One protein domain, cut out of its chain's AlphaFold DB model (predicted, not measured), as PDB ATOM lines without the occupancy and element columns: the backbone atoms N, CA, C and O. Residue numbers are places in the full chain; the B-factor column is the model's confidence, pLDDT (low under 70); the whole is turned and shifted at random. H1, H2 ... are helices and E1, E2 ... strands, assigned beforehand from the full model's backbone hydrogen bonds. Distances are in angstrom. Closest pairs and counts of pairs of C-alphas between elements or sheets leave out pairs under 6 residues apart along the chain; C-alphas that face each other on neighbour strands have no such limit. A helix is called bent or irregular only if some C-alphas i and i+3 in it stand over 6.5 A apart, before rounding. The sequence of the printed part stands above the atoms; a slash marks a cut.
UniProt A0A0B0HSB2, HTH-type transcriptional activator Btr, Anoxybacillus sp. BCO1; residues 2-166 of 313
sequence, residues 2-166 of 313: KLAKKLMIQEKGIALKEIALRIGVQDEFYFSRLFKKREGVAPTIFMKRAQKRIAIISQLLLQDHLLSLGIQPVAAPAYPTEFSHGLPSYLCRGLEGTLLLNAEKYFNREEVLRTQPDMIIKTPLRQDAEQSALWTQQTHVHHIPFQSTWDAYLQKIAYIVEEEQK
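This is residues 2 to 166 of the 313 residues of the protein "HTH-type transcriptional activator Btr" of Anoxybacillus sp. BCO1 (UniProt A0A0B0HSB2). What is the overall shape? It has two lobes: the four helices H1 to H4 make a small head at one end, and the larger lobe has a core of short parallel strands, the three-strand sheet E1 E4 E5 beside the pair E2 E3, with H5, H7, H8 and H9 round it and H6 next to H5. What are the figures? The 165 printed residues hold nine named helices and five named strands, in the order H1 H2 H3 H4 E1 H5 E2 H6 E3 H7 E4 H8 E5 H9, of the mixed class. The whole is compact, with a radius of gyration of the C-alphas of 16.4 A and spans of 50 by 34 by 33 A.

Where does the head lie? H1, residues 2 to 10, starts at C-alpha 2 (-41.215, -26.805, 6.527) and is 12.0 A long. H2 is residues 16 to 22, H3 residues 28 to 39, 15.9 A, and H4 residues 43 to 48. What follows? E1 is residues 54 to 57, H5 63 to 68, E2 75 to 78, H6 89 to 95, E3 99 to 102 and H7 109 to 114. H6 is irregular: C-alphas 90 and 93 are 7.1 A apart. What comes last? E4 is residues 119 to 122, H8 129 to 136 and E5 141 to 143. H9, residues 150 to 160, is 15.5 A long and ends at C-alpha 160 (-43.701, -18.316, -21.393).

How do H1 to H4 meet? H1 touches H2 at a steep tilt of 53 degrees, opposite ways, the closest C-alphas being those of Ala 4 and Ile 19, 6.1 A. H3 touches H2 with residues 28 to 31 alone, Lys 17 and Glu 28 having the closest C-alphas, 5.1 A. H3 and H4 only just touch, with 3 pairs of C-alphas within 8 A, the closest those of Ser 32 and Pro 43, 6.1 A. How are the strands paired? E1 and E4 are parallel, with N 57 and O 121 at 2.8 A; E4 and E5 are parallel, with N 142 and O 120 at 2.8 A. E2 and E3 are parallel, with N 78 and O 101 at 2.8 A. The closest C-alphas of E1 and E2, those of Ala 55 and Ala 75, are 4.5 A apart. Where are the other helices? H5, H7, H8 and H9 only graze the sheet E1 E4 E5; H5 touches H9, about perpendicular at 83 degrees, with the C-alphas of His 65 and Leu 154 closest, 5.9 A. H6 is close to but not clearly touching H5, the C-alphas of Leu 67 and Gly 94 being closest, 6.6 A. E2, H6, E3 and E4, H8, E5 are strand-helix-strand units, parallel neighbour strands with a helix between, each with a right-handed crossover. Are the helix backbones complete? Every O i to N i+4 pair is within hydrogen-bond range in H1, H2, H3, H4, H5, H7 and H9, against 1 of 3 in H6, which has 3 of 4 O i to N i+3 pairs within range, and 2 of 4 in H8.

How far does it reach? The two C-alphas farthest apart, those of Gln 26 and Ser 148, are 51.1 A from each other. Is anything missing or long? The printed part has no cut, and no link is long. Where is confidence low? The mean pLDDT of the printed part is 92.2, and residues 127 to 130, 133 and 136 to 139 are under 70.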
ATOM      1  N   LYS A   2     -40.333 -26.219   7.561       92.19
ATOM      2  CA  LYS A   2     -41.215 -26.805   6.527       92.19
ATOM      3  C   LYS A   2     -42.563 -26.075   6.395       92.19
ATOM      4  O   LYS A   2     -42.918 -25.674   5.294       92.19
ATOM      5  N   LEU A   3     -43.247 -25.813   7.516       94.62
ATOM      6  CA  LEU A   3     -44.494 -25.034   7.522       94.62
ATOM      7  C   LEU A   3     -44.306 -23.609   6.975       94.62
ATOM      8  O   LEU A   3     -45.094 -23.184   6.145       94.62
ATOM      9  N   ALA A   4     -43.237 -22.904   7.362       95.56
ATOM     10  CA  ALA A   4     -42.948 -21.561   6.852       95.56
ATOM     11  C   ALA A   4     -42.789 -21.548   5.323       95.56
ATOM     12  O   ALA A   4     -43.423 -20.738   4.659       95.56
ATOM     13  N   LYS A   5     -42.005 -22.481   4.762       95.75
ATOM     14  CA  LYS A   5     -41.834 -22.616   3.305       95.75
ATOM     15  C   LYS A   5     -43.156 -22.935   2.612       95.75
ATOM     16  O   LYS A   5     -43.480 -22.310   1.614       95.75
ATOM     17  N   LYS A   6     -43.961 -23.839   3.181       95.12
ATOM     18  CA  LYS A   6     -45.307 -24.134   2.669       95.12
ATOM     19  C   LYS A   6     -46.177 -22.875   2.607       95.12
ATOM     20  O   LYS A   6     -46.733 -22.598   1.555       95.12
ATOM     21  N   LEU A   7     -46.238 -22.095   3.687       94.88
ATOM     22  CA  LEU A   7     -46.999 -20.840   3.730       94.88
ATOM     23  C   LEU A   7     -46.493 -19.830   2.684       94.88
ATOM     24  O   LEU A   7     -47.293 -19.292   1.932       94.88
ATOM     25  N   MET A   8     -45.171 -19.640   2.580       95.19
ATOM     26  CA  MET A   8     -44.543 -18.732   1.604       95.19
ATOM     27  C   MET A   8     -44.888 -19.058   0.148       95.19
ATOM     28  O   MET A   8     -45.026 -18.149  -0.662       95.19
ATOM     29  N   ILE A   9     -44.979 -20.347  -0.190       95.38
ATOM     30  CA  ILE A   9     -45.248 -20.802  -1.558       95.38
ATOM     31  C   ILE A   9     -46.756 -20.841  -1.827       95.38
ATOM     32  O   ILE A   9     -47.217 -20.383  -2.873       95.38
ATOM     33  N   GLN A  10     -47.552 -21.353  -0.886       92.56
ATOM     34  CA  GLN A  10     -48.966 -21.648  -1.119       92.56
ATOM     35  C   GLN A  10     -49.902 -20.466  -0.853       92.56
ATOM     36  O   GLN A  10     -50.924 -20.376  -1.528       92.56
ATOM     37  N   GLU A  11     -49.562 -19.525   0.031       92.00
ATOM     38  CA  GLU A  11     -50.441 -18.395   0.366       92.00
ATOM     39  C   GLU A  11     -49.988 -17.104  -0.323       92.00
ATOM     40  O   GLU A  11     -48.984 -16.485   0.035       92.00
ATOM     41  N   LYS A  12     -50.745 -16.687  -1.344       90.69
ATOM     42  CA  LYS A  12     -50.466 -15.467  -2.107       90.69
ATOM     43  C   LYS A  12     -50.548 -14.240  -1.192       90.69
ATOM     44  O   LYS A  12     -51.579 -13.990  -0.580       90.69
ATOM     45  N   GLY A  13     -49.466 -13.463  -1.132       89.56
ATOM     46  CA  GLY A  13     -49.428 -12.184  -0.413       89.56
ATOM     47  C   GLY A  13     -49.298 -12.275   1.111       89.56
ATOM     48  O   GLY A  13     -49.402 -11.241   1.767       89.56
ATOM     49  N   ILE A  14     -49.053 -13.459   1.686       93.06
ATOM     50  CA  ILE A  14     -48.888 -13.601   3.141       93.06
ATOM     51  C   ILE A  14     -47.705 -12.764   3.661       93.06
ATOM     52  O   ILE A  14     -46.596 -12.811   3.123       93.06
ATOM     53  N   ALA A  15     -47.928 -11.996   4.729       94.31
ATOM     54  CA  ALA A  15     -46.893 -11.162   5.334       94.31
ATOM     55  C   ALA A  15     -45.920 -11.997   6.184       94.31
ATOM     56  O   ALA A  15     -46.328 -12.930   6.876       94.31
ATOM     57  N   LEU A  16     -44.635 -11.623   6.225       94.56
ATOM     58  CA  LEU A  16     -43.627 -12.326   7.038       94.56
ATOM     59  C   LEU A  16     -43.999 -12.392   8.522       94.56
ATOM     60  O   LEU A  16     -43.796 -13.430   9.153       94.56
ATOM     61  N   LYS A  17     -44.583 -11.315   9.057       95.69
ATOM     62  CA  LYS A  17     -45.130 -11.272  10.417       95.69
ATOM     63  C   LYS A  17     -46.162 -12.373  10.656       95.69
ATOM     64  O   LYS A  17     -46.120 -13.051  11.676       95.69
ATOM     65  N   GLU A  18     -47.069 -12.580   9.707       96.50
ATOM     66  CA  GLU A  18     -48.102 -13.606   9.815       96.50
ATOM     67  C   GLU A  18     -47.507 -15.014   9.730       96.50
ATOM     68  O   GLU A  18     -47.862 -15.883  10.526       96.50
ATOM     69  N   ILE A  19     -46.537 -15.231   8.836       95.94
ATOM     70  CA  ILE A  19     -45.801 -16.499   8.766       95.94
ATOM     71  C   ILE A  19     -45.124 -16.790  10.104       95.94
ATOM     72  O   ILE A  19     -45.246 -17.906  10.606       95.94
ATOM     73  N   ALA A  20     -44.431 -15.801  10.681       96.38
ATOM     74  CA  ALA A  20     -43.761 -15.926  11.970       96.38
ATOM     75  C   ALA A  20     -44.757 -16.365  13.056       96.38
ATOM     76  O   ALA A  20     -44.536 -17.393  13.702       96.38
ATOM     77  N   LEU A  21     -45.895 -15.673  13.169       96.31
ATOM     78  CA  LEU A  21     -46.940 -15.997  14.144       96.31
ATOM     79  C   LEU A  21     -47.482 -17.420  13.959       96.31
ATOM     80  O   LEU A  21     -47.546 -18.182  14.924       96.31
ATOM     81  N   ARG A  22     -47.795 -17.828  12.722       95.88
ATOM     82  CA  ARG A  22     -48.329 -19.168  12.418       95.88
ATOM     83  C   ARG A  22     -47.341 -20.304  12.687       95.88
ATOM     84  O   ARG A  22     -47.760 -21.446  12.854       95.88
ATOM     85  N   ILE A  23     -46.039 -20.020  12.735       95.06
ATOM     86  CA  ILE A  23     -45.019 -21.005  13.122       95.06
ATOM     87  C   ILE A  23     -44.586 -20.888  14.592       95.06
ATOM     88  O   ILE A  23     -43.595 -21.513  14.975       95.06
ATOM     89  N   GLY A  24     -45.301 -20.099  15.402       94.56
ATOM     90  CA  GLY A  24     -45.039 -19.930  16.834       94.56
ATOM     91  C   GLY A  24     -43.907 -18.954  17.168       94.56
ATOM     92  O   GLY A  24     -43.339 -19.027  18.254       94.56
ATOM     93  N   VAL A  25     -43.549 -18.054  16.249       94.25
ATOM     94  CA  VAL A  25     -42.520 -17.025  16.446       94.25
ATOM     95  C   VAL A  25     -43.175 -15.644  16.532       94.25
ATOM     96  O   VAL A  25     -43.775 -15.172  15.577       94.25
ATOM     97  N   GLN A  26     -43.029 -14.975  17.677       91.31
ATOM     98  CA  GLN A  26     -43.637 -13.658  17.933       91.31
ATOM     99  C   GLN A  26     -42.947 -12.509  17.172       91.31
ATOM    100  O   GLN A  26     -43.593 -11.545  16.774       91.31
ATOM    101  N   ASP A  27     -41.630 -12.612  16.969       93.94
ATOM    102  CA  ASP A  27     -40.793 -11.556  16.392       93.94
ATOM    103  C   ASP A  27     -40.398 -11.886  14.937       93.94
ATOM    104  O   ASP A  27     -39.701 -12.868  14.658       93.94
ATOM    105  N   GLU A  28     -40.818 -11.032  14.001       94.75
ATOM    106  CA  GLU A  28     -40.530 -11.136  12.565       94.75
ATOM    107  C   GLU A  28     -39.027 -11.050  12.229       94.75
ATOM    108  O   GLU A  28     -38.529 -11.770  11.353       94.75
ATOM    109  N   PHE A  29     -38.270 -10.208  12.933       95.31
ATOM    110  CA  PHE A  29     -36.827 -10.068  12.746       95.31
ATOM    111  C   PHE A  29     -36.081 -11.291  13.280       95.31
ATOM    112  O   PHE A  29     -35.096 -11.742  12.682       95.31
ATOM    113  N   TYR A  30     -36.543 -11.867  14.393       96.06
ATOM    114  CA  TYR A  30     -36.030 -13.149  14.872       96.06
ATOM    115  C   TYR A  30     -36.330 -14.272  13.875       96.06
ATOM    116  O   TYR A  30     -35.411 -15.012  13.508       96.06
ATOM    117  N   PHE A  31     -37.565 -14.356  13.364       96.75
ATOM    118  CA  PHE A  31     -37.919 -15.304  12.309       96.75
ATOM    119  C   PHE A  31     -36.999 -15.162  11.094       96.75
ATOM    120  O   PHE A  31     -36.437 -16.154  10.632       96.75
ATOM    121  N   SER A  32     -36.778 -13.936  10.620       96.81
ATOM    122  CA  SER A  32     -35.947 -13.675   9.444       96.81
ATOM    123  C   SER A  32     -34.498 -14.118   9.628       96.81
ATOM    124  O   SER A  32     -33.924 -14.756   8.739       96.81
ATOM    125  N   ARG A  33     -33.909 -13.856  10.804       96.94
ATOM    126  CA  ARG A  33     -32.562 -14.337  11.157       96.94
ATOM    127  C   ARG A  33     -32.511 -15.859  11.247       96.94
ATOM    128  O   ARG A  33     -31.588 -16.470  10.710       96.94
ATOM    129  N   LEU A  34     -33.505 -16.477  11.887       96.44
ATOM    130  CA  LEU A  34     -33.589 -17.928  12.037       96.44
ATOM    131  C   LEU A  34     -33.748 -18.633  10.684       96.44
ATOM    132  O   LEU A  34     -33.075 -19.632  10.433       96.44
ATOM    133  N   PHE A  35     -34.607 -18.104   9.814       96.62
ATOM    134  CA  PHE A  35     -34.826 -18.623   8.471       96.62
ATOM    135  C   PHE A  35     -33.550 -18.509   7.636       96.62
ATOM    136  O   PHE A  35     -33.088 -19.514   7.106       96.62
ATOM    137  N   LYS A  36     -32.905 -17.332   7.612       96.44
ATOM    138  CA  LYS A  36     -31.626 -17.142   6.907       96.44
ATOM    139  C   LYS A  36     -30.541 -18.088   7.418       96.44
ATOM    140  O   LYS A  36     -29.819 -18.665   6.613       96.44
ATOM    141  N   LYS A  37     -30.455 -18.297   8.737       96.31
ATOM    142  CA  LYS A  37     -29.503 -19.238   9.346       96.31
ATOM    143  C   LYS A  37     -29.744 -20.688   8.910       96.31
ATOM    144  O   LYS A  37     -28.781 -21.427   8.752       96.31
ATOM    145  N   ARG A  38     -31.002 -21.108   8.748       94.62
ATOM    146  CA  ARG A  38     -31.357 -22.497   8.401       94.62
ATOM    147  C   ARG A  38     -31.353 -22.772   6.901       94.62
ATOM    148  O   ARG A  38     -30.906 -23.832   6.485       94.62
ATOM    149  N   GLU A  39     -31.854 -21.836   6.104       93.44
ATOM    150  CA  GLU A  39     -32.098 -22.032   4.670       93.44
ATOM    151  C   GLU A  39     -31.017 -21.374   3.790       93.44
ATOM    152  O   GLU A  39     -30.961 -21.620   2.586       93.44
ATOM    153  N   GLY A  40     -30.151 -20.539   4.377       93.62
ATOM    154  CA  GLY A  40     -29.051 -19.841   3.699       93.62
ATOM    155  C   GLY A  40     -29.461 -18.563   2.960       93.62
ATOM    156  O   GLY A  40     -28.601 -17.804   2.521       93.62
ATOM    157  N   VAL A  41     -30.762 -18.281   2.851       93.94
ATOM    158  CA  VAL A  41     -31.315 -17.110   2.153       93.94
ATOM    159  C   VAL A  41     -32.335 -16.387   3.024       93.94
ATOM    160  O   VAL A  41     -32.984 -16.995   3.870       93.94
ATOM    161  N   ALA A  42     -32.485 -15.075   2.833       95.44
ATOM    162  CA  ALA A  42     -33.511 -14.314   3.542       95.44
ATOM    163  C   ALA A  42     -34.929 -14.767   3.123       95.44
ATOM    164  O   ALA A  42     -35.120 -15.101   1.950       95.44
ATOM    165  N   PRO A  43     -35.932 -14.720   4.025       95.00
ATOM    166  CA  PRO A  43     -37.325 -15.046   3.699       95.00
ATOM    167  C   PRO A  43     -37.862 -14.324   2.462       95.00
ATOM    168  O   PRO A  43     -38.473 -14.941   1.599       95.00
ATOM    169  N   THR A  44     -37.575 -13.027   2.335       93.38
ATOM    170  CA  THR A  44     -38.008 -12.202   1.198       93.38
ATOM    171  C   THR A  44     -37.432 -12.692  -0.128       93.38
ATOM    172  O   THR A  44     -38.133 -12.725  -1.133       93.38
ATOM    173  N   ILE A  45     -36.166 -13.119  -0.137       93.38
ATOM    174  CA  ILE A  45     -35.511 -13.695  -1.317       93.38
ATOM    175  C   ILE A  45     -36.116 -15.063  -1.643       93.38
ATOM    176  O   ILE A  45     -36.330 -15.370  -2.811       93.38
ATOM    177  N   PHE A  46     -36.418 -15.877  -0.628       93.94
ATOM    178  CA  PHE A  46     -37.082 -17.164  -0.831       93.94
ATOM    179  C   PHE A  46     -38.462 -16.984  -1.475       93.94
ATOM    180  O   PHE A  46     -38.756 -17.633  -2.473       93.94
ATOM    181  N   MET A  47     -39.270 -16.048  -0.968       93.75
ATOM    182  CA  MET A  47     -40.605 -15.757  -1.502       93.75
ATOM    183  C   MET A  47     -40.580 -15.281  -2.960       93.75
ATOM    184  O   MET A  47     -41.494 -15.608  -3.713       93.75
ATOM    185  N   LYS A  48     -39.518 -14.586  -3.403       92.31
ATOM    186  CA  LYS A  48     -39.369 -14.178  -4.814       92.31
ATOM    187  C   LYS A  48     -39.346 -15.359  -5.791       92.31
ATOM    188  O   LYS A  48     -39.750 -15.191  -6.935       92.31
ATOM    189  N   ARG A  49     -38.936 -16.557  -5.355       90.69
ATOM    190  CA  ARG A  49     -38.914 -17.759  -6.210       90.69
ATOM    191  C   ARG A  49     -40.305 -18.167  -6.690       90.69
ATOM    192  O   ARG A  49     -40.419 -18.691  -7.788       90.69
ATOM    193  N   ALA A  50     -41.343 -17.907  -5.895       90.00
ATOM    194  CA  ALA A  50     -42.742 -18.167  -6.245       90.00
ATOM    195  C   ALA A  50     -43.522 -16.871  -6.528       90.00
ATOM    196  O   ALA A  50     -44.749 -16.852  -6.420       90.00
ATOM    197  N   GLN A  51     -42.822 -15.780  -6.874       90.25
ATOM    198  CA  GLN A  51     -43.464 -14.527  -7.282       90.25
ATOM    199  C   GLN A  51     -44.303 -14.734  -8.546       90.25
ATOM    200  O   GLN A  51     -45.442 -14.282  -8.598       90.25
ATOM    201  N   LYS A  52     -43.753 -15.461  -9.528       92.69
ATOM    202  CA  LYS A  52     -44.514 -16.041 -10.638       92.69
ATOM    203  C   LYS A  52     -45.166 -17.322 -10.109       92.69
ATOM    204  O   LYS A  52     -44.481 -18.326  -9.905       92.69
ATOM    205  N   ARG A  53     -46.470 -17.291  -9.817       95.56
ATOM    206  CA  ARG A  53     -47.176 -18.451  -9.249       95.56
ATOM    207  C   ARG A  53     -47.565 -19.419 -10.354       95.56
ATOM    208  O   ARG A  53     -48.646 -19.319 -10.927       95.56
ATOM    209  N   ILE A  54     -46.669 -20.350 -10.655       97.06
ATOM    210  CA  ILE A  54     -46.844 -21.288 -11.766       97.06
ATOM    211  C   ILE A  54     -47.302 -22.650 -11.248       97.06
ATOM    212  O   ILE A  54     -46.686 -23.206 -10.337       97.06
ATOM    213  N   ALA A  55     -48.352 -23.206 -11.845       97.00
ATOM    214  CA  ALA A  55     -48.725 -24.609 -11.681       97.00
ATOM    215  C   ALA A  55     -48.388 -25.409 -12.949       97.00
ATOM    216  O   ALA A  55     -48.558 -24.917 -14.063       97.00
ATOM    217  N   ILE A  56     -47.926 -26.649 -12.788       96.88
ATOM    218  CA  ILE A  56     -47.596 -27.541 -13.907       96.88
ATOM    219  C   ILE A  56     -48.575 -28.710 -13.950       96.88
ATOM    220  O   ILE A  56     -48.669 -29.487 -13.001       96.88
ATOM    221  N   ILE A  57     -49.245 -28.866 -15.092       94.69
ATOM    222  CA  ILE A  57     -50.131 -29.987 -15.412       94.69
ATOM    223  C   ILE A  57     -49.479 -30.805 -16.527       94.69
ATOM    224  O   ILE A  57     -49.667 -30.560 -17.722       94.69
ATOM    225  N   SER A  58     -48.646 -31.762 -16.129       93.62
ATOM    226  CA  SER A  58     -47.852 -32.569 -17.050       93.62
ATOM    227  C   SER A  58     -47.542 -33.942 -16.466       93.62
ATOM    228  O   SER A  58     -47.420 -34.092 -15.256       93.62
ATOM    229  N   GLN A  59     -47.367 -34.932 -17.341       92.75
ATOM    230  CA  GLN A  59     -46.763 -36.229 -17.003       92.75
ATOM    231  C   GLN A  59     -45.241 -36.239 -17.256       92.75
ATOM    232  O   GLN A  59     -44.635 -37.298 -17.407       92.75
ATOM    233  N   LEU A  60     -44.634 -35.059 -17.373       93.62
ATOM    234  CA  LEU A  60     -43.195 -34.827 -17.394       93.62
ATOM    235  C   LEU A  60     -42.837 -33.933 -16.203       93.62
ATOM    236  O   LEU A  60     -43.631 -33.077 -15.807       93.62
ATOM    237  N   LEU A  61     -41.628 -34.081 -15.663       96.38
ATOM    238  CA  LEU A  61     -41.143 -33.296 -14.522       96.38
ATOM    239  C   LEU A  61     -40.635 -31.898 -14.942       96.38
ATOM    240  O   LEU A  61     -39.522 -31.505 -14.601       96.38
ATOM    241  N   LEU A  62     -41.446 -31.116 -15.669       97.31
ATOM    242  CA  LEU A  62     -41.058 -29.793 -16.203       97.31
ATOM    243  C   LEU A  62     -40.749 -28.736 -15.129       97.31
ATOM    244  O   LEU A  62     -40.231 -27.660 -15.431       97.31
ATOM    245  N   GLN A  63     -41.038 -29.028 -13.860       98.12
ATOM    246  CA  GLN A  63     -40.581 -28.210 -12.741       98.12
ATOM    247  C   GLN A  63     -39.054 -28.127 -12.661       98.12
ATOM    248  O   GLN A  63     -38.538 -27.171 -12.092       98.12
ATOM    249  N   ASP A  64     -38.334 -29.079 -13.256       98.50
ATOM    250  CA  ASP A  64     -36.887 -29.018 -13.434       98.50
ATOM    251  C   ASP A  64     -36.459 -27.735 -14.174       98.50
ATOM    252  O   ASP A  64     -35.643 -26.958 -13.668       98.50
ATOM    253  N   HIS A  65     -37.094 -27.441 -15.315       98.56
ATOM    254  CA  HIS A  65     -36.822 -26.238 -16.107       98.56
ATOM    255  C   HIS A  65     -37.117 -24.964 -15.323       98.56
ATOM    256  O   HIS A  65     -36.286 -24.058 -15.309       98.56
ATOM    257  N   LEU A  66     -38.252 -24.897 -14.622       98.44
ATOM    258  CA  LEU A  66     -38.579 -23.732 -13.793       98.44
ATOM    259  C   LEU A  66     -37.522 -23.499 -12.714       98.44
ATOM    260  O   LEU A  66     -37.039 -22.377 -12.564       98.44
ATOM    261  N   LEU A  67     -37.104 -24.557 -12.014       98.31
ATOM    262  CA  LEU A  67     -36.075 -24.448 -10.983       98.31
ATOM    263  C   LEU A  67     -34.730 -24.008 -11.564       98.31
ATOM    264  O   LEU A  67     -34.039 -23.211 -10.929       98.31
ATOM    265  N   SER A  68     -34.377 -24.461 -12.772       98.12
ATOM    266  CA  SER A  68     -33.172 -24.000 -13.475       98.12
ATOM    267  C   SER A  68     -33.226 -22.506 -13.829       98.12
ATOM    268  O   SER A  68     -32.211 -21.820 -13.759       98.12
ATOM    269  N   LEU A  69     -34.425 -21.977 -14.098       98.00
ATOM    270  CA  LEU A  69     -34.687 -20.549 -14.302       98.00
ATOM    271  C   LEU A  69     -34.819 -19.776 -12.974       98.00
ATOM    272  O   LEU A  69     -35.029 -18.562 -12.976       98.00
ATOM    273  N   GLY A  70     -34.681 -20.443 -11.825       96.44
ATOM    274  CA  GLY A  70     -34.803 -19.842 -10.494       96.44
ATOM    275  C   GLY A  70     -36.243 -19.618 -10.024       96.44
ATOM    276  O   GLY A  70     -36.453 -18.889  -9.052       96.44
ATOM    277  N   ILE A  71     -37.220 -20.238 -10.688       97.62
ATOM    278  CA  ILE A  71     -38.645 -20.159 -10.362       97.62
ATOM    279  C   ILE A  71     -39.078 -21.452  -9.666       97.62
ATOM    280  O   ILE A  71     -38.841 -22.555 -10.151       97.62
ATOM    281  N   GLN A  72     -39.752 -21.325  -8.527       97.94
ATOM    282  CA  GLN A  72     -40.362 -22.447  -7.823       97.94
ATOM    283  C   GLN A  72     -41.868 -22.488  -8.132       97.94
ATOM    284  O   GLN A  72     -42.574 -21.534  -7.794       97.94
ATOM    285  N   PRO A  73     -42.390 -23.574  -8.733       98.12
ATOM    286  CA  PRO A  73     -43.822 -23.702  -8.974       98.12
ATOM    287  C   PRO A  73     -44.601 -23.854  -7.663       98.12
ATOM    288  O   PRO A  73     -44.112 -24.428  -6.685       98.12
ATOM    289  N   VAL A  74     -45.848 -23.389  -7.657       97.69
ATOM    290  CA  VAL A  74     -46.779 -23.559  -6.529       97.69
ATOM    291  C   VAL A  74     -47.447 -24.933  -6.538       97.69
ATOM    292  O   VAL A  74     -47.779 -25.445  -5.470       97.69
ATOM    293  N   ALA A  75     -47.557 -25.562  -7.714       97.69
ATOM    294  CA  ALA A  75     -47.990 -26.945  -7.877       97.69
ATOM    295  C   ALA A  75     -47.204 -27.647  -8.999       97.69
ATOM    296  O   ALA A  75     -46.982 -27.060 -10.058       97.69
ATOM    297  N   ALA A  76     -46.779 -28.892  -8.776       98.00
ATOM    298  CA  ALA A  76     -45.961 -29.651  -9.724       98.00
ATOM    299  C   ALA A  76     -46.261 -31.160  -9.670       98.00
ATOM    300  O   ALA A  76     -46.653 -31.657  -8.611       98.00
ATOM    301  N   PRO A  77     -46.067 -31.902 -10.775       97.06
ATOM    302  CA  PRO A  77     -46.290 -33.342 -10.815       97.06
ATOM    303  C   PRO A  77     -45.290 -34.128  -9.960       97.06
ATOM    304  O   PRO A  77     -44.122 -33.759  -9.831       97.06
ATOM    305  N   ALA A  78     -45.760 -35.246  -9.418       97.44
ATOM    306  CA  ALA A  78     -45.030 -36.180  -8.575       97.44
ATOM    307  C   ALA A  78     -45.461 -37.631  -8.858       97.44
ATOM    308  O   ALA A  78     -46.594 -37.879  -9.274       97.44
ATOM    309  N   TYR A  79     -44.561 -38.578  -8.580       96.50
ATOM    310  CA  TYR A  79     -44.725 -40.022  -8.794       96.50
ATOM    311  C   TYR A  79     -44.439 -40.787  -7.494       96.50
ATOM    312  O   TYR A  79     -43.316 -41.253  -7.284       96.50
ATOM    313  N   PRO A  80     -45.400 -40.852  -6.558       96.00
ATOM    314  CA  PRO A  80     -45.197 -41.492  -5.259       96.00
ATOM    315  C   PRO A  80     -45.011 -43.014  -5.320       96.00
ATOM    316  O   PRO A  80     -44.539 -43.579  -4.336       96.00
ATOM    317  N   THR A  81     -45.365 -43.691  -6.422       93.12
ATOM    318  CA  THR A  81     -45.039 -45.121  -6.583       93.12
ATOM    319  C   THR A  81     -43.582 -45.350  -6.982       93.12
ATOM    320  O   THR A  81     -43.014 -46.374  -6.606       93.12
ATOM    321  N   GLU A  82     -42.962 -44.386  -7.668       90.75
ATOM    322  CA  GLU A  82     -41.567 -44.462  -8.124       90.75
ATOM    323  C   GLU A  82     -40.585 -43.860  -7.107       90.75
ATOM    324  O   GLU A  82     -39.494 -44.386  -6.889       90.75
ATOM    325  N   PHE A  83     -40.973 -42.766  -6.444       93.75
ATOM    326  CA  PHE A  83     -40.116 -42.030  -5.518       93.75
ATOM    327  C   PHE A  83     -40.746 -41.945  -4.126       93.75
ATOM    328  O   PHE A  83     -41.883 -41.504  -3.969       93.75
ATOM    329  N   SER A  84     -39.975 -42.253  -3.080       88.56
ATOM    330  CA  SER A  84     -40.448 -42.262  -1.683       88.56
ATOM    331  C   SER A  84     -40.993 -40.914  -1.182       88.56
ATOM    332  O   SER A  84     -41.784 -40.865  -0.241       88.56
ATOM    333  N   HIS A  85     -40.575 -39.806  -1.796       89.38
ATOM    334  CA  HIS A  85     -41.068 -38.452  -1.518       89.38
ATOM    335  C   HIS A  85     -41.885 -37.868  -2.681       89.38
ATOM    336  O   HIS A  85     -42.158 -36.671  -2.704       89.38
ATOM    337  N   GLY A  86     -42.250 -38.703  -3.659       95.56
ATOM    338  CA  GLY A  86     -42.937 -38.318  -4.891       95.56
ATOM    339  C   GLY A  86     -42.052 -37.638  -5.940       95.56
ATOM    340  O   GLY A  86     -42.522 -37.380  -7.042       95.56
ATOM    341  N   LEU A  87     -40.785 -37.356  -5.635       96.75
ATOM    342  CA  LEU A  87     -39.869 -36.621  -6.506       96.75
ATOM    343  C   LEU A  87     -38.488 -37.288  -6.555       96.75
ATOM    344  O   LEU A  87     -38.055 -37.823  -5.529       96.75
ATOM    345  N   PRO A  88     -37.755 -37.157  -7.675       96.50
ATOM    346  CA  PRO A  88     -36.320 -37.403  -7.696       96.50
ATOM    347  C   PRO A  88     -35.591 -36.559  -6.647       96.50
ATOM    348  O   PRO A  88     -35.922 -35.385  -6.427       96.50
ATOM    349  N   SER A  89     -34.558 -37.133  -6.030       96.12
ATOM    350  CA  SER A  89     -33.822 -36.519  -4.922       96.12
ATOM    351  C   SER A  89     -33.293 -35.114  -5.239       96.12
ATOM    352  O   SER A  89     -33.344 -34.221  -4.385       96.12
ATOM    353  N   TYR A  90     -32.856 -34.881  -6.481       95.94
ATOM    354  CA  TYR A  90     -32.301 -33.605  -6.935       95.94
ATOM    355  C   TYR A  90     -33.341 -32.473  -7.044       95.94
ATOM    356  O   TYR A  90     -32.958 -31.302  -7.015       95.94
ATOM    357  N   LEU A  91     -34.643 -32.785  -7.104       97.25
ATOM    358  CA  LEU A  91     -35.725 -31.788  -7.137       97.25
ATOM    359  C   LEU A  91     -36.307 -31.485  -5.751       97.25
ATOM    360  O   LEU A  91     -36.833 -30.392  -5.535       97.25
ATOM    361  N   CYS A  92     -36.191 -32.413  -4.794       95.62
ATOM    362  CA  CYS A  92     -36.834 -32.329  -3.477       95.62
ATOM    363  C   CYS A  92     -36.609 -30.985  -2.771       95.62
ATOM    364  O   CYS A  92     -37.562 -30.361  -2.311       95.62
ATOM    365  N   ARG A  93     -35.357 -30.511  -2.710       93.06
ATOM    366  CA  ARG A  93     -35.015 -29.246  -2.035       93.06
ATOM    367  C   ARG A  93     -35.616 -28.027  -2.742       93.06
ATOM    368  O   ARG A  93     -36.023 -27.079  -2.079       93.06
ATOM    369  N   GLY A  94     -35.654 -28.042  -4.074       94.81
ATOM    370  CA  GLY A  94     -36.198 -26.944  -4.876       94.81
ATOM    371  C   GLY A  94     -37.719 -26.815  -4.778       94.81
ATOM    372  O   GLY A  94     -38.246 -25.745  -5.053       94.81
ATOM    373  N   LEU A  95     -38.411 -27.875  -4.354       96.88
ATOM    374  CA  LEU A  95     -39.875 -27.964  -4.331       96.88
ATOM    375  C   LEU A  95     -40.455 -28.013  -2.915       96.88
ATOM    376  O   LEU A  95     -41.634 -28.307  -2.725       96.88
ATOM    377  N   GLU A  96     -39.662 -27.713  -1.888       94.88
ATOM    378  CA  GLU A  96     -40.184 -27.648  -0.526       94.88
ATOM    379  C   GLU A  96     -41.252 -26.551  -0.404       94.88
ATOM    380  O   GLU A  96     -40.976 -25.365  -0.580       94.88
ATOM    381  N   GLY A  97     -42.473 -26.958  -0.057       94.44
ATOM    382  CA  GLY A  97     -43.638 -26.074   0.029       94.44
ATOM    383  C   GLY A  97     -44.507 -26.058  -1.230       94.44
ATOM    384  O   GLY A  97     -45.658 -25.638  -1.147       94.44
ATOM    385  N   THR A  98     -44.013 -26.571  -2.358       97.56
ATOM    386  CA  THR A  98     -44.813 -26.802  -3.567       97.56
ATOM    387  C   THR A  98     -45.863 -27.882  -3.304       97.56
ATOM    388  O   THR A  98     -45.602 -28.870  -2.615       97.56
ATOM    389  N   LEU A  99     -47.072 -27.698  -3.834       97.31
ATOM    390  CA  LEU A  99     -48.090 -28.743  -3.855       97.31
ATOM    391  C   LEU A  99     -47.684 -29.842  -4.850       97.31
ATOM    392  O   LEU A  99     -47.515 -29.571  -6.037       97.31
ATOM    393  N   LEU A 100     -47.540 -31.078  -4.376       97.62
ATOM    394  CA  LEU A 100     -47.184 -32.214  -5.224       97.62
ATOM    395  C   LEU A 100     -48.444 -32.919  -5.723       97.62
ATOM    396  O   LEU A 100     -49.193 -33.496  -4.939       97.62
ATOM    397  N   LEU A 101     -48.655 -32.870  -7.033       96.12
ATOM    398  CA  LEU A 101     -49.792 -33.464  -7.720       96.12
ATOM    399  C   LEU A 101     -49.427 -34.886  -8.147       96.12
ATOM    400  O   LEU A 101     -48.466 -35.064  -8.891       96.12
ATOM    401  N   ASN A 102     -50.179 -35.902  -7.722       95.38
ATOM    402  CA  ASN A 102     -49.916 -37.267  -8.179       95.38
ATOM    403  C   ASN A 102     -50.247 -37.403  -9.682       95.38
ATOM    404  O   ASN A 102     -51.416 -37.497 -10.054       95.38
ATOM    405  N   ALA A 103     -49.210 -37.458 -10.524       93.81
ATOM    406  CA  ALA A 103     -49.310 -37.541 -11.984       93.81
ATOM    407  C   ALA A 103     -49.577 -38.966 -12.514       93.81
ATOM    408  O   ALA A 103     -49.751 -39.167 -13.719       93.81
ATOM    409  N   GLU A 104     -49.622 -39.959 -11.621       91.88
ATOM    410  CA  GLU A 104     -50.064 -41.336 -11.890       91.88
ATOM    411  C   GLU A 104     -51.597 -41.440 -11.900       91.88
ATOM    412  O   GLU A 104     -52.154 -42.474 -12.266       91.88
ATOM    413  N   LYS A 105     -52.280 -40.374 -11.467       90.00
ATOM    414  CA  LYS A 105     -53.736 -40.253 -11.378       90.00
ATOM    415  C   LYS A 105     -54.212 -39.000 -12.115       90.00
ATOM    416  O   LYS A 105     -53.426 -38.242 -12.678       90.00
ATOM    417  N   TYR A 106     -55.522 -38.773 -12.083       88.00
ATOM    418  CA  TYR A 106     -56.115 -37.536 -12.574       88.00
ATOM    419  C   TYR A 106     -55.711 -36.335 -11.706       88.00
ATOM    420  O   TYR A 106     -55.770 -36.392 -10.477       88.00
ATOM    421  N   PHE A 107     -55.360 -35.225 -12.356       89.69
ATOM    422  CA  PHE A 107     -55.114 -33.945 -11.705       89.69
ATOM    423  C   PHE A 107     -56.421 -33.355 -11.167       89.69
ATOM    424  O   PHE A 107     -57.348 -33.078 -11.933       89.69
ATOM    425  N   ASN A 108     -56.481 -33.114  -9.857       89.56
ATOM    426  CA  ASN A 108     -57.609 -32.436  -9.233       89.56
ATOM    427  C   ASN A 108     -57.531 -30.923  -9.496       89.56
ATOM    428  O   ASN A 108     -56.662 -30.224  -8.971       89.56
ATOM    429  N   ARG A 109     -58.465 -30.407 -10.299       88.75
ATOM    430  CA  ARG A 109     -58.508 -28.988 -10.676       88.75
ATOM    431  C   ARG A 109     -58.696 -28.058  -9.479       88.75
ATOM    432  O   ARG A 109     -58.031 -27.030  -9.406       88.75
ATOM    433  N   GLU A 110     -59.579 -28.395  -8.543       89.94
ATOM    434  CA  GLU A 110     -59.854 -27.543  -7.379       89.94
ATOM    435  C   GLU A 110     -58.634 -27.423  -6.465       89.94
ATOM    436  O   GLU A 110     -58.337 -26.344  -5.954       89.94
ATOM    437  N   GLU A 111     -57.895 -28.519  -6.295       92.50
ATOM    438  CA  GLU A 111     -56.662 -28.546  -5.510       92.50
ATOM    439  C   GLU A 111     -55.598 -27.613  -6.101       92.50
ATOM    440  O   GLU A 111     -54.982 -26.826  -5.380       92.50
ATOM    441  N   VAL A 112     -55.439 -27.629  -7.427       92.75
ATOM    442  CA  VAL A 112     -54.524 -26.730  -8.138       92.75
ATOM    443  C   VAL A 112     -54.974 -25.277  -7.997       92.75
ATOM    444  O   VAL A 112     -54.167 -24.424  -7.634       92.75
ATOM    445  N   LEU A 113     -56.256 -24.974  -8.222       91.38
ATOM    446  CA  LEU A 113     -56.762 -23.597  -8.157       91.38
ATOM    447  C   LEU A 113     -56.730 -23.005  -6.745       91.38
ATOM    448  O   LEU A 113     -56.558 -21.795  -6.602       91.38
ATOM    449  N   ARG A 114     -56.793 -23.834  -5.695       92.31
ATOM    450  CA  ARG A 114     -56.554 -23.398  -4.306       92.31
ATOM    451  C   ARG A 114     -55.162 -22.816  -4.092       92.31
ATOM    452  O   ARG A 114     -54.997 -21.958  -3.230       92.31
ATOM    453  N   THR A 115     -54.180 -23.228  -4.894       92.81
ATOM    454  CA  THR A 115     -52.843 -22.622  -4.881       92.81
ATOM    455  C   THR A 115     -52.793 -21.275  -5.602       92.81
ATOM    456  O   THR A 115     -51.719 -20.698  -5.692       92.81
ATOM    457  N   GLN A 116     -53.916 -20.738  -6.091       92.88
ATOM    458  CA  GLN A 116     -54.004 -19.440  -6.770       92.88
ATOM    459  C   GLN A 116     -52.869 -19.221  -7.791       92.88
ATOM    460  O   GLN A 116     -52.084 -18.281  -7.621       92.88
ATOM    461  N   PRO A 117     -52.697 -20.117  -8.781       93.94
ATOM    462  CA  PRO A 117     -51.694 -19.917  -9.813       93.94
ATOM    463  C   PRO A 117     -52.083 -18.725 -10.692       93.94
ATOM    464  O   PRO A 117     -53.243 -18.570 -11.069       93.94
ATOM    465  N   ASP A 118     -51.091 -17.916 -11.041       93.12
ATOM    466  CA  ASP A 118     -51.226 -16.825 -12.009       93.12
ATOM    467  C   ASP A 118     -51.008 -17.346 -13.443       93.12
ATOM    468  O   ASP A 118     -51.376 -16.697 -14.416       93.12
ATOM    469  N   MET A 119     -50.405 -18.534 -13.569       94.62
ATOM    470  CA  MET A 119     -50.070 -19.192 -14.825       94.62
ATOM    471  C   MET A 119     -50.101 -20.713 -14.657       94.62
ATOM    472  O   MET A 119     -49.642 -21.253 -13.646       94.62
ATOM    473  N   ILE A 120     -50.601 -21.420 -15.667       95.31
ATOM    474  CA  ILE A 120     -50.609 -22.883 -15.716       95.31
ATOM    475  C   ILE A 120     -49.866 -23.335 -16.971       95.31
ATOM    476  O   ILE A 120     -50.253 -22.983 -18.081       95.31
ATOM    477  N   ILE A 121     -48.826 -24.149 -16.812       95.81
ATOM    478  CA  ILE A 121     -48.126 -24.794 -17.927       95.81
ATOM    479  C   ILE A 121     -48.689 -26.203 -18.096       95.81
ATOM    480  O   ILE A 121     -48.637 -27.013 -17.168       95.81
ATOM    481  N   LYS A 122     -49.211 -26.510 -19.286       93.19
ATOM    482  CA  LYS A 122     -49.845 -27.796 -19.594       93.19
ATOM    483  C   LYS A 122     -49.192 -28.483 -20.788       93.19
ATOM    484  O   LYS A 122     -48.971 -27.863 -21.824       93.19
ATOM    485  N   THR A 123     -48.985 -29.795 -20.687       91.81
ATOM    486  CA  THR A 123     -48.609 -30.648 -21.831       91.81
ATOM    487  C   THR A 123     -49.766 -31.565 -22.244       91.81
ATOM    488  O   THR A 123     -50.775 -31.669 -21.533       91.81
ATOM    489  N   PRO A 124     -49.663 -32.264 -23.391       88.31
ATOM    490  CA  PRO A 124     -50.527 -33.406 -23.671       88.31
ATOM    491  C   PRO A 124     -50.469 -34.437 -22.532       88.31
ATOM    492  O   PRO A 124     -49.401 -34.679 -21.964       88.31
ATOM    493  N   LEU A 125     -51.621 -35.023 -22.200       86.38
ATOM    494  CA  LEU A 125     -51.782 -36.060 -21.177       86.38
ATOM    495  C   LEU A 125     -52.191 -37.354 -21.884       86.38
ATOM    496  O   LEU A 125     -53.013 -37.316 -22.798       86.38
ATOM    497  N   ARG A 126     -51.601 -38.494 -21.509       71.81
ATOM    498  CA  ARG A 126     -51.692 -39.730 -22.308       71.81
ATOM    499  C   ARG A 126     -53.089 -40.355 -22.394       71.81
ATOM    500  O   ARG A 126     -53.285 -41.181 -23.277       71.81
ATOM    501  N   GLN A 127     -54.017 -40.044 -21.487       60.22
ATOM    502  CA  GLN A 127     -55.241 -40.846 -21.328       60.22
ATOM    503  C   GLN A 127     -56.515 -40.067 -20.989       60.22
ATOM    504  O   GLN A 127     -57.447 -40.669 -20.473       60.22
ATOM    505  N   ASP A 128     -56.607 -38.765 -21.279       65.44
ATOM    506  CA  ASP A 128     -57.872 -38.081 -20.998       65.44
ATOM    507  C   ASP A 128     -58.107 -36.809 -21.834       65.44
ATOM    508  O   ASP A 128     -57.539 -35.734 -21.587       65.44
ATOM    509  N   ALA A 129     -58.957 -36.953 -22.855       64.81
ATOM    510  CA  ALA A 129     -59.456 -35.840 -23.657       64.81
ATOM    511  C   ALA A 129     -60.368 -34.915 -22.830       64.81
ATOM    512  O   ALA A 129     -60.317 -33.698 -23.015       64.81
ATOM    513  N   GLU A 130     -61.128 -35.465 -21.878       66.62
ATOM    514  CA  GLU A 130     -62.021 -34.712 -20.999       66.62
ATOM    515  C   GLU A 130     -61.212 -33.871 -20.011       66.62
ATOM    516  O   GLU A 130     -61.375 -32.652 -19.973       66.62
ATOM    517  N   GLN A 131     -60.241 -34.457 -19.301       71.62
ATOM    518  CA  GLN A 131     -59.329 -33.682 -18.452       71.62
ATOM    519  C   GLN A 131     -58.545 -32.658 -19.260       71.62
ATOM    520  O   GLN A 131     -58.318 -31.556 -18.772       71.62
ATOM    521  N   SER A 132     -58.146 -32.971 -20.495       70.81
ATOM    522  CA  SER A 132     -57.505 -31.967 -21.342       70.81
ATOM    523  C   SER A 132     -58.425 -30.776 -21.618       70.81
ATOM    524  O   SER A 132     -57.933 -29.651 -21.548       70.81
ATOM    525  N   ALA A 133     -59.723 -31.006 -21.841       68.25
ATOM    526  CA  ALA A 133     -60.727 -29.961 -22.044       68.25
ATOM    527  C   ALA A 133     -61.025 -29.137 -20.776       68.25
ATOM    528  O   ALA A 133     -61.258 -27.933 -20.885       68.25
ATOM    529  N   LEU A 134     -60.944 -29.739 -19.577       74.19
ATOM    530  CA  LEU A 134     -61.168 -29.050 -18.291       74.19
ATOM    531  C   LEU A 134     -60.214 -27.869 -18.044       74.19
ATOM    532  O   LEU A 134     -60.542 -26.955 -17.282       74.19
ATOM    533  N   TRP A 135     -59.036 -27.883 -18.671       76.56
ATOM    534  CA  TRP A 135     -58.042 -26.814 -18.553       76.56
ATOM    535  C   TRP A 135     -58.153 -25.773 -19.676       76.56
ATOM    536  O   TRP A 135     -57.787 -24.623 -19.470       76.56
ATOM    537  N   THR A 136     -58.702 -26.127 -20.842       66.38
ATOM    538  CA  THR A 136     -58.699 -25.274 -22.047       66.38
ATOM    539  C   THR A 136     -59.522 -23.987 -21.902       66.38
ATOM    540  O   THR A 136     -59.279 -23.018 -22.612       66.38
ATOM    541  N   GLN A 137     -60.485 -23.937 -20.978       60.97
ATOM    542  CA  GLN A 137     -61.357 -22.766 -20.785       60.97
ATOM    543  C   GLN A 137     -60.760 -21.672 -19.880       60.97
ATOM    544  O   GLN A 137     -61.426 -20.681 -19.590       60.97
ATOM    545  N   GLN A 138     -59.527 -21.837 -19.391       66.88
ATOM    546  CA  GLN A 138     -58.903 -20.882 -18.474       66.88
ATOM    547  C   GLN A 138     -57.941 -19.940 -19.199       66.88
ATOM    548  O   GLN A 138     -57.038 -20.370 -19.907       66.88
ATOM    549  N   THR A 139     -58.085 -18.639 -18.943       60.19
ATOM    550  CA  THR A 139     -57.353 -17.547 -19.610       60.19
ATOM    551  C   THR A 139     -55.837 -17.515 -19.358       60.19
ATOM    552  O   THR A 139     -55.151 -16.714 -19.980       60.19
ATOM    553  N   HIS A 140     -55.300 -18.390 -18.500       85.69
ATOM    554  CA  HIS A 140     -53.884 -18.414 -18.097       85.69
ATOM    555  C   HIS A 140     -53.214 -19.786 -18.302       85.69
ATOM    556  O   HIS A 140     -52.231 -20.112 -17.631       85.69
ATOM    557  N   VAL A 141     -53.763 -20.631 -19.183       91.25
ATOM    558  CA  VAL A 141     -53.197 -21.954 -19.489       91.25
ATOM    559  C   VAL A 141     -52.349 -21.886 -20.757       91.25
ATOM    560  O   VAL A 141     -52.853 -21.675 -21.856       91.25
ATOM    561  N   HIS A 142     -51.049 -22.124 -20.605       93.12
ATOM    562  CA  HIS A 142     -50.085 -22.193 -21.696       93.12
ATOM    563  C   HIS A 142     -49.848 -23.650 -22.083       93.12
ATOM    564  O   HIS A 142     -49.338 -24.455 -21.298       93.12
ATOM    565  N   HIS A 143     -50.213 -23.990 -23.316       91.69
ATOM    566  CA  HIS A 143     -50.036 -25.330 -23.856       91.69
ATOM    567  C   HIS A 143     -48.656 -25.470 -24.504       91.69
ATOM    568  O   HIS A 143     -48.346 -24.782 -25.475       91.69
ATOM    569  N   ILE A 144     -47.847 -26.400 -23.998       93.25
ATOM    570  CA  ILE A 144     -46.562 -26.770 -24.597       93.25
ATOM    571  C   ILE A 144     -46.730 -28.133 -25.284       93.25
ATOM    572  O   ILE A 144     -46.978 -29.132 -24.598       93.25
ATOM    573  N   PRO A 145     -46.614 -28.212 -26.624       91.56
ATOM    574  CA  PRO A 145     -46.638 -29.493 -27.320       91.56
ATOM    575  C   PRO A 145     -45.399 -30.323 -26.968       91.56
ATOM    576  O   PRO A 145     -44.428 -29.813 -26.407       91.56
ATOM    577  N   PHE A 146     -45.417 -31.612 -27.307       89.00
ATOM    578  CA  PHE A 146     -44.256 -32.476 -27.100       89.00
ATOM    579  C   PHE A 146     -43.002 -31.892 -27.766       89.00
ATOM    580  O   PHE A 146     -43.060 -31.482 -28.924       89.00
ATOM    581  N   GLN A 147     -41.888 -31.865 -27.031       90.44
ATOM    582  CA  GLN A 147     -40.573 -31.512 -27.561       90.44
ATOM    583  C   GLN A 147     -39.662 -32.737 -27.518       90.44
ATOM    584  O   GLN A 147     -39.726 -33.545 -26.593       90.44
ATOM    585  N   SER A 148     -38.800 -32.868 -28.521       82.81
ATOM    586  CA  SER A 148     -37.865 -33.989 -28.646       82.81
ATOM    587  C   SER A 148     -36.600 -33.829 -27.800       82.81
ATOM    588  O   SER A 148     -35.897 -34.819 -27.587       82.81
ATOM    589  N   THR A 149     -36.313 -32.623 -27.302       90.31
ATOM    590  CA  THR A 149     -35.104 -32.304 -26.534       90.31
ATOM    591  C   THR A 149     -35.412 -31.448 -25.301       90.31
ATOM    592  O   THR A 149     -36.436 -30.764 -25.219       90.31
ATOM    593  N   TRP A 150     -34.521 -31.509 -24.308       94.62
ATOM    594  CA  TRP A 150     -34.672 -30.795 -23.036       94.62
ATOM    595  C   TRP A 150     -34.542 -29.272 -23.193       94.62
ATOM    596  O   TRP A 150     -35.225 -28.518 -22.499       94.62
ATOM    597  N   ASP A 151     -33.688 -28.821 -24.112       96.06
ATOM    598  CA  ASP A 151     -33.399 -27.417 -24.406       96.06
ATOM    599  C   ASP A 151     -34.531 -26.759 -25.205       96.06
ATOM    600  O   ASP A 151     -34.854 -25.600 -24.961       96.06
ATOM    601  N   ALA A 152     -35.230 -27.508 -26.062       95.94
ATOM    602  CA  ALA A 152     -36.461 -27.036 -26.693       95.94
ATOM    603  C   ALA A 152     -37.569 -26.779 -25.653       95.94
ATOM    604  O   ALA A 152     -38.264 -25.760 -25.721       95.94
ATOM    605  N   TYR A 153     -37.705 -27.650 -24.643       96.94
ATOM    606  CA  TYR A 153     -38.574 -27.369 -23.494       96.94
ATOM    607  C   TYR A 153     -38.106 -26.135 -22.717       96.94
ATOM    608  O   TYR A 153     -38.940 -25.292 -22.386       96.94
ATOM    609  N   LEU A 154     -36.795 -25.990 -22.470       98.25
ATOM    610  CA  LEU A 154     -36.238 -24.819 -21.786       98.25
ATOM    611  C   LEU A 154     -36.592 -23.523 -22.519       98.25
ATOM    612  O   LEU A 154     -37.099 -22.608 -21.883       98.25
ATOM    613  N   GLN A 155     -36.392 -23.461 -23.836       98.19
ATOM    614  CA  GLN A 155     -36.712 -22.285 -24.650       98.19
ATOM    615  C   GLN A 155     -38.196 -21.914 -24.563       98.19
ATOM    616  O   GLN A 155     -38.533 -20.754 -24.338       98.19
ATOM    617  N   LYS A 156     -39.101 -22.896 -24.697       97.94
ATOM    618  CA  LYS A 156     -40.551 -22.650 -24.613       97.94
ATOM    619  C   LYS A 156     -40.975 -22.175 -23.229       97.94
ATOM    620  O   LYS A 156     -41.760 -21.237 -23.130       97.94
ATOM    621  N   ILE A 157     -40.469 -22.815 -22.177       98.12
ATOM    622  CA  ILE A 157     -40.798 -22.455 -20.797       98.12
ATOM    623  C   ILE A 157     -40.228 -21.077 -20.466       98.12
ATOM    624  O   ILE A 157     -40.968 -20.250 -19.953       98.12
ATOM    625  N   ALA A 158     -38.965 -20.811 -20.804       98.19
ATOM    626  CA  ALA A 158     -38.318 -19.521 -20.581       98.19
ATOM    627  C   ALA A 158     -39.063 -18.376 -21.277       98.19
ATOM    628  O   ALA A 158     -39.280 -17.354 -20.644       98.19
ATOM    629  N   TYR A 159     -39.535 -18.583 -22.510       97.56
ATOM    630  CA  TYR A 159     -40.380 -17.617 -23.216       97.56
ATOM    631  C   TYR A 159     -41.712 -17.364 -22.502       97.56
ATOM    632  O   TYR A 159     -42.099 -16.225 -22.272       97.56
ATOM    633  N   ILE A 160     -42.415 -18.430 -22.103       96.06
ATOM    634  CA  ILE A 160     -43.701 -18.316 -21.393       96.06
ATOM    635  C   ILE A 160     -43.547 -17.546 -20.080       96.06
ATOM    636  O   ILE A 160     -44.444 -16.801 -19.698       96.06
ATOM    637  N   VAL A 161     -42.434 -17.751 -19.379       96.06
ATOM    638  CA  VAL A 161     -42.190 -17.141 -18.072       96.06
ATOM    639  C   VAL A 161     -41.339 -15.883 -18.151       96.06
ATOM    640  O   VAL A 161     -41.012 -15.378 -17.087       96.06
ATOM    641  N   GLU A 162     -40.987 -15.375 -19.332       96.81
ATOM    642  CA  GLU A 162     -40.170 -14.163 -19.523       96.81
ATOM    643  C   GLU A 162     -38.806 -14.234 -18.794       96.81
ATOM    644  O   GLU A 162     -38.462 -13.394 -17.954       96.81
ATOM    645  N   GLU A 163     -38.059 -15.319 -19.018       97.25
ATOM    646  CA  GLU A 163     -36.721 -15.557 -18.453       97.25
ATOM    647  C   GLU A 163     -35.693 -16.025 -19.502       97.25
ATOM    648  O   GLU A 163     -34.739 -16.744 -19.187       97.25
ATOM    649  N   GLU A 164     -35.866 -15.631 -20.763       98.12
ATOM    650  CA  GLU A 164     -35.012 -16.033 -21.885       98.12
ATOM    651  C   GLU A 164     -33.543 -15.653 -21.687       98.12
ATOM    652  O   GLU A 164     -32.652 -16.397 -22.098       98.12
ATOM    653  N   GLN A 165     -33.275 -14.562 -20.965       98.06
ATOM    654  CA  GLN A 165     -31.928 -14.112 -20.609       98.06
ATOM    655  C   GLN A 165     -31.092 -15.161 -19.853       98.06
ATOM    656  O   GLN A 165     -29.873 -15.043 -19.795       98.06
ATOM    657  N   LYS A 166     -31.717 -16.180 -19.245       98.00
ATOM    658  CA  LYS A 166     -31.009 -17.247 -18.514       98.00
ATOM    659  C   LYS A 166     -30.633 -18.441 -19.392       98.00
ATOM    660  O   LYS A 166     -29.797 -19.242 -18.974       98.00
TER     661      LYS A 166